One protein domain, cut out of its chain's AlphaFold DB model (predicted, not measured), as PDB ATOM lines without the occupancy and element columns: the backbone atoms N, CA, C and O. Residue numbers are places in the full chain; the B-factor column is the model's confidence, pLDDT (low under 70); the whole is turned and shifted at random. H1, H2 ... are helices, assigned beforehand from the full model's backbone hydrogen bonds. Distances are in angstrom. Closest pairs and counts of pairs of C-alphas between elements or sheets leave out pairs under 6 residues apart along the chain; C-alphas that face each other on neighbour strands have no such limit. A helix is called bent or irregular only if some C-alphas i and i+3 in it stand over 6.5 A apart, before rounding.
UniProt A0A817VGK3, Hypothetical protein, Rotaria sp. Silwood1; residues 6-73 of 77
ATOM      1  N   ASP A   6      10.180  10.252  33.651       94.44
ATOM      2  CA  ASP A   6       8.919  10.158  34.393       94.44
ATOM      3  C   ASP A   6       9.114   9.662  35.837       94.44
ATOM      4  O   ASP A   6       8.394  10.062  36.753       94.44
ATOM      5  N   VAL A   7      10.098   8.789  36.062       95.88
ATOM      6  CA  VAL A   7      10.475   8.320  37.400       95.88
ATOM      7  C   VAL A   7      11.131   9.459  38.177       95.88
ATOM      8  O   VAL A   7      10.767   9.679  39.331       95.88
ATOM      9  N   TRP A   8      12.036  10.216  37.543       95.56
ATOM     10  CA  TRP A   8      12.656  11.382  38.174       95.56
ATOM     11  C   TRP A   8      11.621  12.417  38.607       95.56
ATOM     12  O   TRP A   8      11.633  12.819  39.764       95.56
ATOM     13  N   ILE A   9      10.692  12.795  37.722       96.44
ATOM     14  CA  ILE A   9       9.646  13.783  38.035       96.44
ATOM     15  C   ILE A   9       8.851  13.359  39.279       96.44
ATOM     16  O   ILE A   9       8.646  14.165  40.180       96.44
ATOM     17  N   ARG A  10       8.476  12.077  39.388       97.19
ATOM     18  CA  ARG A  10       7.760  11.555  40.566       97.19
ATOM     19  C   ARG A  10       8.571  11.667  41.857       97.19
ATOM     20  O   ARG A  10       8.013  12.004  42.897       97.19
ATOM     21  N   ILE A  11       9.872  11.380  41.805       97.06
ATOM     22  CA  ILE A  11      10.769  11.523  42.962       97.06
ATOM     23  C   ILE A  11      10.922  13.000  43.324       97.06
ATOM     24  O   ILE A  11      10.771  13.358  44.487       97.06
ATOM     25  N   ALA A  12      11.166  13.856  42.332       97.38
ATOM     26  CA  ALA A  12      11.358  15.282  42.538       97.38
ATOM     27  C   ALA A  12      10.121  15.944  43.156       97.38
ATOM     28  O   ALA A  12      10.253  16.728  44.089       97.38
ATOM     29  N   GLN A  13       8.920  15.557  42.727       97.81
ATOM     30  CA  GLN A  13       7.672  16.028  43.329       97.81
ATOM     31  C   GLN A  13       7.500  15.546  44.769       97.81
ATOM     32  O   GLN A  13       7.129  16.334  45.637       97.81
ATOM     33  N   ARG A  14       7.795  14.268  45.046       98.00
ATOM     34  CA  ARG A  14       7.688  13.693  46.396       98.00
ATOM     35  C   ARG A  14       8.643  14.361  47.386       98.00
ATOM     36  O   ARG A  14       8.264  14.599  48.525       98.00
ATOM     37  N   GLU A  15       9.865  14.645  46.947       97.75
ATOM     38  CA  GLU A  15      10.961  15.140  47.790       97.75
ATOM     39  C   GLU A  15      11.172  16.668  47.682       97.75
ATOM     40  O   GLU A  15      12.089  17.210  48.296       97.75
ATOM     41  N   ASN A  16      10.335  17.380  46.914       97.50
ATOM     42  CA  ASN A  16      10.447  18.821  46.640       97.50
ATOM     43  C   ASN A  16      11.826  19.232  46.069       97.50
ATOM     44  O   ASN A  16      12.516  20.089  46.630       97.50
ATOM     45  N   LEU A  17      12.217  18.589  44.963       98.06
ATOM     46  CA  LEU A  17      13.487  18.766  44.244       98.06
ATOM     47  C   LEU A  17      13.299  19.475  42.893       98.06
ATOM     48  O   LEU A  17      12.178  19.689  42.436       98.06
ATOM     49  N   ASP A  18      14.407  19.787  42.217       97.06
ATOM     50  CA  ASP A  18      14.388  20.282  40.838       97.06
ATOM     51  C   ASP A  18      13.966  19.183  39.837       97.06
ATOM     52  O   ASP A  18      14.727  18.275  39.485       97.06
ATOM     53  N   GLU A  19      12.743  19.291  39.314       95.88
ATOM     54  CA  GLU A  19      12.212  18.386  38.288       95.88
ATOM     55  C   GLU A  19      13.041  18.392  36.990       95.88
ATOM     56  O   GLU A  19      13.053  17.394  36.262       95.88
ATOM     57  N   LYS A  20      13.767  19.480  36.698       94.81
ATOM     58  CA  LYS A  20      14.611  19.613  35.501       94.81
ATOM     59  C   LYS A  20      16.005  19.022  35.683       94.81
ATOM     60  O   LYS A  20      16.746  18.952  34.704       94.81
ATOM     61  N   ALA A  21      16.353  18.525  36.873       94.31
ATOM     62  CA  ALA A  21      17.677  17.963  37.130       94.31
ATOM     63  C   ALA A  21      18.081  16.830  36.194       94.31
ATOM     64  O   ALA A  21      19.237  16.715  35.787       94.31
ATOM     65  N   PHE A  22      17.102  16.039  35.774       93.19
ATOM     66  CA  PHE A  22      17.321  14.966  34.821       93.19
ATOM     67  C   PHE A  22      17.715  15.452  33.418       93.19
ATOM     68  O   PHE A  22      18.371  14.709  32.686       93.19
ATOM     69  N   ASP A  23      17.327  16.677  33.041       91.81
ATOM     70  CA  ASP A  23      17.570  17.243  31.710       91.81
ATOM     71  C   ASP A  23      18.984  17.808  31.562       91.81
ATOM     72  O   ASP A  23      19.558  17.729  30.476       91.81
ATOM     73  N   TYR A  24      19.566  18.346  32.638       90.38
ATOM     74  CA  TYR A  24      20.954  18.818  32.634       90.38
ATOM     75  C   TYR A  24      21.962  17.762  33.107       90.38
ATOM     76  O   TYR A  24      23.170  17.998  33.062       90.38
ATOM     77  N   ALA A  25      21.501  16.587  33.543       91.94
ATOM     78  CA  ALA A  25      22.377  15.478  33.889       91.94
ATOM     79  C   ALA A  25      23.138  14.959  32.653       91.94
ATOM     80  O   ALA A  25      22.566  14.611  31.617       91.94
ATOM     81  N   THR A  26      24.461  14.864  32.769       93.12
ATOM     82  CA  THR A  26      25.362  14.490  31.671       93.12
ATOM     83  C   THR A  26      25.543  12.970  31.574       93.12
ATOM     84  O   THR A  26      26.643  12.448  31.764       93.12
ATOM     85  N   TRP A  27      24.466  12.235  31.276       91.38
ATOM     86  CA  TRP A  27      24.456  10.760  31.253       91.38
ATOM     87  C   TRP A  27      25.508  10.149  30.319       91.38
ATOM     88  O   TRP A  27      26.233   9.242  30.714       91.38
ATOM     89  N   ALA A  28      25.650  10.697  29.107       91.62
ATOM     90  CA  ALA A  28      26.635  10.223  28.132       91.62
ATOM     91  C   ALA A  28      28.087  10.418  28.611       91.62
ATOM     92  O   ALA A  28      28.954   9.598  28.312       91.62
ATOM     93  N   PHE A  29      28.350  11.483  29.379       91.69
ATOM     94  CA  PHE A  29      29.659  11.704  29.989       91.69
ATOM     95  C   PHE A  29      29.941  10.642  31.054       91.69
ATOM     96  O   PHE A  29      30.993  10.016  31.010       91.69
ATOM     97  N   ALA A  30      28.980  10.371  31.945       92.06
ATOM     98  CA  ALA A  30      29.118   9.323  32.956       92.06
ATOM     99  C   ALA A  30      29.345   7.939  32.322       92.06
ATOM    100  O   ALA A  30      30.249   7.215  32.736       92.06
ATOM    101  N   ASP A  31      28.588   7.603  31.274       91.62
ATOM    102  CA  ASP A  31      28.788   6.383  30.486       91.62
ATOM    103  C   ASP A  31      30.215   6.280  29.931       91.62
ATOM    104  O   ASP A  31      30.846   5.229  30.038       91.62
ATOM    105  N   GLY A  32      30.728   7.359  29.335       91.06
ATOM    106  CA  GLY A  32      32.079   7.395  28.774       91.06
ATOM    107  C   GLY A  32      33.165   7.284  29.845       91.06
ATOM    108  O   GLY A  32      34.105   6.503  29.694       91.06
ATOM    109  N   SER A  33      33.020   8.024  30.945       90.12
ATOM    110  CA  SER A  33      33.981   8.029  32.046       90.12
ATOM    111  C   SER A  33      34.058   6.684  32.758       90.12
ATOM    112  O   SER A  33      35.155   6.250  33.083       90.12
ATOM    113  N   LEU A  34      32.933   6.004  32.989       89.44
ATOM    114  CA  LEU A  34      32.910   4.754  33.761       89.44
ATOM    115  C   LEU A  34      33.267   3.509  32.936       89.44
ATOM    116  O   LEU A  34      33.704   2.515  33.507       89.44
ATOM    117  N   LYS A  35      33.091   3.540  31.609       89.06
ATOM    118  CA  LYS A  35      33.438   2.413  30.717       89.06
ATOM    119  C   LYS A  35      34.905   2.409  30.289       89.06
ATOM    120  O   LYS A  35      35.398   1.387  29.820       89.06
ATOM    121  N   SER A  36      35.590   3.542  30.407       81.25
ATOM    122  CA  SER A  36      37.007   3.649  30.072       81.25
ATOM    123  C   SER A  36      37.860   2.993  31.166       81.25
ATOM    124  O   SER A  36      37.654   3.297  32.343       81.25
ATOM    125  N   PRO A  37      38.850   2.144  30.826       75.25
ATOM    126  CA  PRO A  37      39.878   1.738  31.775       75.25
ATOM    127  C   PRO A  37      40.698   2.984  32.126       75.25
ATOM    128  O   PRO A  37      41.566   3.424  31.371       75.25
ATOM    129  N   ASN A  38      40.335   3.642  33.224       66.44
ATOM    130  CA  ASN A  38      40.929   4.908  33.636       66.44
ATOM    131  C   ASN A  38      42.275   4.675  34.326       66.44
ATOM    132  O   ASN A  38      42.395   4.882  35.526       66.44
ATOM    133  N   ASP A  39      43.287   4.284  33.557       81.06
ATOM    134  CA  ASP A  39      44.680   4.207  34.024       81.06
ATOM    135  C   ASP A  39      45.441   5.515  33.736       81.06
ATOM    136  O   ASP A  39      46.577   5.546  33.268       81.06
ATOM    137  N   ARG A  40      44.754   6.650  33.901       83.69
ATOM    138  CA  ARG A  40      45.342   7.971  33.663       83.69
ATOM    139  C   ARG A  40      45.638   8.628  34.997       83.69
ATOM    140  O   ARG A  40      44.721   9.014  35.716       83.69
ATOM    141  N   HIS A  41      46.920   8.826  35.267       89.94
ATOM    142  CA  HIS A  41      47.403   9.558  36.429       89.94
ATOM    143  C   HIS A  41      48.034  10.879  35.986       89.94
ATOM    144  O   HIS A  41      48.884  10.909  35.098       89.94
ATOM    145  N   GLY A  42      47.587  11.982  36.589       89.62
ATOM    146  CA  GLY A  42      48.204  13.296  36.422       89.62
ATOM    147  C   GLY A  42      49.262  13.545  37.496       89.62
ATOM    148  O   GLY A  42      49.100  13.107  38.634       89.62
ATOM    149  N   ASP A  43      50.317  14.279  37.147       93.94
ATOM    150  CA  ASP A  43      51.345  14.737  38.083       93.94
ATOM    151  C   ASP A  43      51.253  16.257  38.295       93.94
ATOM    152  O   ASP A  43      51.077  17.028  37.351       93.94
ATOM    153  N   LEU A  44      51.395  16.689  39.550       96.56
ATOM    154  CA  LEU A  44      51.379  18.098  39.952       96.56
ATOM    155  C   LEU A  44      52.770  18.645  40.290       96.56
ATOM    156  O   LEU A  44      52.874  19.794  40.720       96.56
ATOM    157  N   SER A  45      53.853  17.885  40.082       97.06
ATOM    158  CA  SER A  45      55.215  18.332  40.411       97.06
ATOM    159  C   SER A  45      55.570  19.669  39.757       97.06
ATOM    160  O   SER A  45      56.165  20.532  40.400       97.06
ATOM    161  N   LYS A  46      55.129  19.904  38.513       97.62
ATOM    162  CA  LYS A  46      55.352  21.187  37.834       97.62
ATOM    163  C   LYS A  46      54.618  22.349  38.504       97.62
ATOM    164  O   LYS A  46      55.216  23.399  38.687       97.62
ATOM    165  N   ALA A  47      53.358  22.171  38.896       97.38
ATOM    166  CA  ALA A  47      52.597  23.209  39.596       97.38
ATOM    167  C   ALA A  47      53.193  23.498  40.985       97.38
ATOM    168  O   ALA A  47      53.321  24.656  41.383       97.38
ATOM    169  N   ARG A  48      53.646  22.450  41.684       97.38
ATOM    170  CA  ARG A  48      54.315  22.553  42.989       97.38
ATOM    171  C   ARG A  48      55.617  23.358  42.921       97.38
ATOM    172  O   ARG A  48      55.883  24.136  43.830       97.38
ATOM    173  N   GLN A  49      56.379  23.268  41.823       98.00
ATOM    174  CA  GLN A  49      57.564  24.118  41.598       98.00
ATOM    175  C   GLN A  49      57.237  25.620  41.565       98.00
ATOM    176  O   GLN A  49      58.103  26.432  41.875       98.00
ATOM    177  N   PHE A  50      56.003  25.995  41.212       97.94
ATOM    178  CA  PHE A  50      55.530  27.383  41.204       97.94
ATOM    179  C   PHE A  50      54.686  27.734  42.439       97.94
ATOM    180  O   PHE A  50      53.958  28.723  42.428       97.94
ATOM    181  N   GLY A  51      54.781  26.941  43.510       97.81
ATOM    182  CA  GLY A  51      54.166  27.250  44.800       97.81
ATOM    183  C   GLY A  51      52.728  26.759  44.982       97.81
ATOM    184  O   GLY A  51      52.107  27.106  45.983       97.81
ATOM    185  N   TRP A  52      52.182  25.942  44.071       97.25
ATOM    186  CA  TRP A  52      50.886  25.300  44.310       97.25
ATOM    187  C   TRP A  52      51.023  24.159  45.325       97.25
ATOM    188  O   TRP A  52      51.585  23.111  45.012       97.25
ATOM    189  N   THR A  53      50.490  24.350  46.529       96.19
ATOM    190  CA  THR A  53      50.600  23.391  47.646       96.19
ATOM    191  C   THR A  53      49.262  22.803  48.085       96.19
ATOM    192  O   THR A  53      49.218  22.020  49.029       96.19
ATOM    193  N   ILE A  54      48.164  23.175  47.420       94.62
ATOM    194  CA  ILE A  54      46.829  22.702  47.781       94.62
ATOM    195  C   ILE A  54      46.695  21.235  47.386       94.62
ATOM    196  O   ILE A  54      46.856  20.874  46.216       94.62
ATOM    197  N   GLU A  55      46.329  20.420  48.366       94.00
ATOM    198  CA  GLU A  55      45.959  19.024  48.191       94.00
ATOM    199  C   GLU A  55      44.521  18.827  48.656       94.00
ATOM    200  O   GLU A  55      44.060  19.463  49.606       94.00
ATOM    201  N   VAL A  56      43.798  17.959  47.957       91.81
ATOM    202  CA  VAL A  56      42.410  17.635  48.267       91.81
ATOM    203  C   VAL A  56      42.297  16.127  48.345       91.81
ATOM    204  O   VAL A  56      42.717  15.416  47.431       91.81
ATOM    205  N   ASN A  57      41.700  15.635  49.427       96.12
ATOM    206  CA  ASN A  57      41.253  14.257  49.473       96.12
ATOM    207  C   ASN A  57      40.070  14.103  48.509       96.12
ATOM    208  O   ASN A  57      39.003  14.684  48.711       96.12
ATOM    209  N   THR A  58      40.263  13.319  47.451       94.75
ATOM    210  CA  THR A  58      39.249  13.097  46.416       94.75
ATOM    211  C   THR A  58      37.930  12.577  46.986       94.75
ATOM    212  O   THR A  58      36.867  12.982  46.520       94.75
ATOM    213  N   PHE A  59      37.977  11.701  47.993       97.00
ATOM    214  CA  PHE A  59      36.772  11.165  48.619       97.00
ATOM    215  C   PHE A  59      35.978  12.274  49.314       97.00
ATOM    216  O   PHE A  59      34.787  12.428  49.050       97.00
ATOM    217  N   ASP A  60      36.651  13.112  50.103       97.06
ATOM    218  CA  ASP A  60      36.017  14.259  50.761       97.06
ATOM    219  C   ASP A  60      35.454  15.248  49.732       97.06
ATOM    220  O   ASP A  60      34.380  15.812  49.935       97.06
ATOM    221  N   GLY A  61      36.134  15.415  48.594       95.88
ATOM    222  CA  GLY A  61      35.635  16.205  47.470       95.88
ATOM    223  C   GLY A  61      34.303  15.682  46.918       95.88
ATOM    224  O   GLY A  61      33.391  16.476  46.668       95.88
ATOM    225  N   TYR A  62      34.143  14.361  46.777       96.38
ATOM    226  CA  TYR A  62      32.866  13.764  46.370       96.38
ATOM    227  C   TYR A  62      31.768  13.985  47.411       96.38
ATOM    228  O   TYR A  62      30.655  14.359  47.036       96.38
ATOM    229  N   ILE A  63      32.073  13.801  48.700       97.50
ATOM    230  CA  ILE A  63      31.111  14.047  49.786       97.50
ATOM    231  C   ILE A  63      30.629  15.500  49.752       97.50
ATOM    232  O   ILE A  63      29.426  15.741  49.676       97.50
ATOM    233  N   GLN A  64      31.551  16.462  49.678       97.50
ATOM    234  CA  GLN A  64      31.218  17.887  49.588       97.50
ATOM    235  C   GLN A  64      30.353  18.211  48.361       97.50
ATOM    236  O   GLN A  64      29.410  19.001  48.457       97.50
ATOM    237  N   CYS A  65      30.629  17.588  47.210       97.12
ATOM    238  CA  CYS A  65      29.796  17.740  46.017       97.12
ATOM    239  C   CYS A  65      28.367  17.232  46.253       97.12
ATOM    240  O   CYS A  65      27.409  17.942  45.942       97.12
ATOM    241  N   PHE A  66      28.203  16.030  46.814       97.38
ATOM    242  CA  PHE A  66      26.877  15.474  47.088       97.38
ATOM    243  C   PHE A  66      26.113  16.292  48.129       97.38
ATOM    244  O   PHE A  66      24.940  16.591  47.911       97.38
ATOM    245  N   ASP A  67      26.771  16.729  49.199       98.25
ATOM    246  CA  ASP A  67      26.161  17.599  50.206       98.25
ATOM    247  C   ASP A  67      25.673  18.908  49.584       98.25
ATOM    248  O   ASP A  67      24.559  19.365  49.861       98.25
ATOM    249  N   ARG A  68      26.455  19.486  48.667       98.00
ATOM    250  CA  ARG A  68      26.043  20.689  47.949       98.00
ATOM    251  C   ARG A  68      24.828  20.441  47.056       98.00
ATOM    252  O   ARG A  68      23.925  21.277  47.026       98.00
ATOM    253  N   LEU A  69      24.770  19.307  46.358       97.38
ATOM    254  CA  LEU A  69      23.617  18.930  45.532       97.38
ATOM    255  C   LEU A  69      22.347  18.734  46.373       97.38
ATOM    256  O   LEU A  69      21.274  19.171  45.955       97.38
ATOM    257  N   LYS A  70      22.468  18.147  47.570       97.88
ATOM    258  CA  LYS A  70      21.364  18.008  48.535       97.88
ATOM    259  C   LYS A  70      20.856  19.364  49.014       97.88
ATOM    260  O   LYS A  70      19.662  19.636  48.949       97.88
ATOM    261  N   GLN A  71      21.764  20.253  49.428       97.69
ATOM    262  CA  GLN A  71      21.423  21.621  49.850       97.69
ATOM    263  C   GLN A  71      20.701  22.408  48.752       97.69
ATOM    264  O   GLN A  71      19.810  23.206  49.034       97.69
ATOM    265  N   LEU A  72      21.094  22.184  47.497       97.12
ATOM    266  CA  LEU A  72      20.488  22.799  46.322       97.12
ATOM    267  C   LEU A  72      19.215  22.090  45.845       97.12
ATOM    268  O   LEU A  72      18.643  22.515  44.845       97.12
ATOM    269  N   LYS A  73      18.764  21.035  46.538       97.31
ATOM    270  CA  LYS A  73      17.591  20.229  46.169       97.31
ATOM    271  C   LYS A  73      17.679  19.655  44.750       97.31
ATOM    272  O   LYS A  73      16.674  19.502  44.065       97.31
TER     273      LYS A  73
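Overview. This is residues 6 to 73 of the 77 residues of the protein "Hypothetical protein" of Rotaria sp. Silwood1 (UniProt A0A817VGK3). The printed part is a wide, open loop of helices with an empty middle: H1, H2 and H3 follow one another on the way out, the small H4 makes the far turn, and the long H5 comes back toward the end where H1 lies. No helix packs on another, and H1 and H2 alone come near each other, so there is no packed core. The printed part has 68 residues with five named helices, in the order H1, H2, H3, H4, H5, and no named strand; its class is all helix. The whole is extended, with a radius of gyration of the C-alphas of 17.5 A, and elongated, with spans of 51 by 28 by 17 A.

Arrangement. The printed part begins with H1, residues 6 to 15, and a tight link of 5 residues joins it to H2, residues 21 to 24. H1 and H2 are close but not clearly touching, with 1 pair of C-alphas within 8 A. Their closest C-alphas, those of Trp 8 and Phe 22, are 6.8 A apart, and their centres are 12.0 A apart. A tight link of 2 residues follows, and then comes H3, residues 27 to 35, which touches no helix. H2 and H3 are apart, and H1 and H3 are apart as well. Residues 23 to 43, of which 27 to 35 belong to H3, stand free. A short link of 9 residues leads to H4, residues 45 to 49, which is apart from H3, H1 and H2. Residues 46 to 51, of which 46 to 49 belong to H4, also stand free. After a short link of 8 residues comes H5, residues 58 to 71, which is apart from H1, H2, H3 and H4. Residues 56 to 69, of which 58 to 69 belong to H5, stand free too. Every pair of O of residue i and N of residue i+4 is within hydrogen-bond range in H1, H3, H4 and H5, while H2, with 4 residues, is too short for such a pair, and its 1 pair of O of residue i and N of residue i+3 is not within range.

Along the chain. H1 runs from Asp 6, with its C-alpha at (8.919, 10.158, 34.393), to Glu 15, 14.4 A from first to last C-alpha. H2 runs from Ala 21 to Tyr 24, 5.6 A. H3 runs from Trp 27 to Lys 35, 12.3 A. H4 runs from Ser 45 to Gln 49, 6.4 A, and C-alpha 49 is at (57.564, 24.118, 41.598). H5, the longest helix with 14 residues, runs from Thr 58 to Gln 71, 20.1 A, and ends with C-alpha 71 at (21.423, 21.621, 49.850). No helix is bent or irregular.

Size, cuts and confidence. The two C-alphas farthest apart are those of Arg 10 and Gln 49, at 51.4 A. The first and last printed C-alphas, those of Asp 6 and Lys 73, are 17.8 A apart. The centre of H5 is the nearest to the mean of the C-alphas, at 7.8 A, and the centre of H4 is the farthest, at 25.3 A. The printed part runs from residue 6 to residue 73 of a full chain of 77 residues, and it has no cut. No link is long. The mean pLDDT of the printed part is 94.0, and 1 printed residue, Asn 38 in the link from H3 to H4, is under 70.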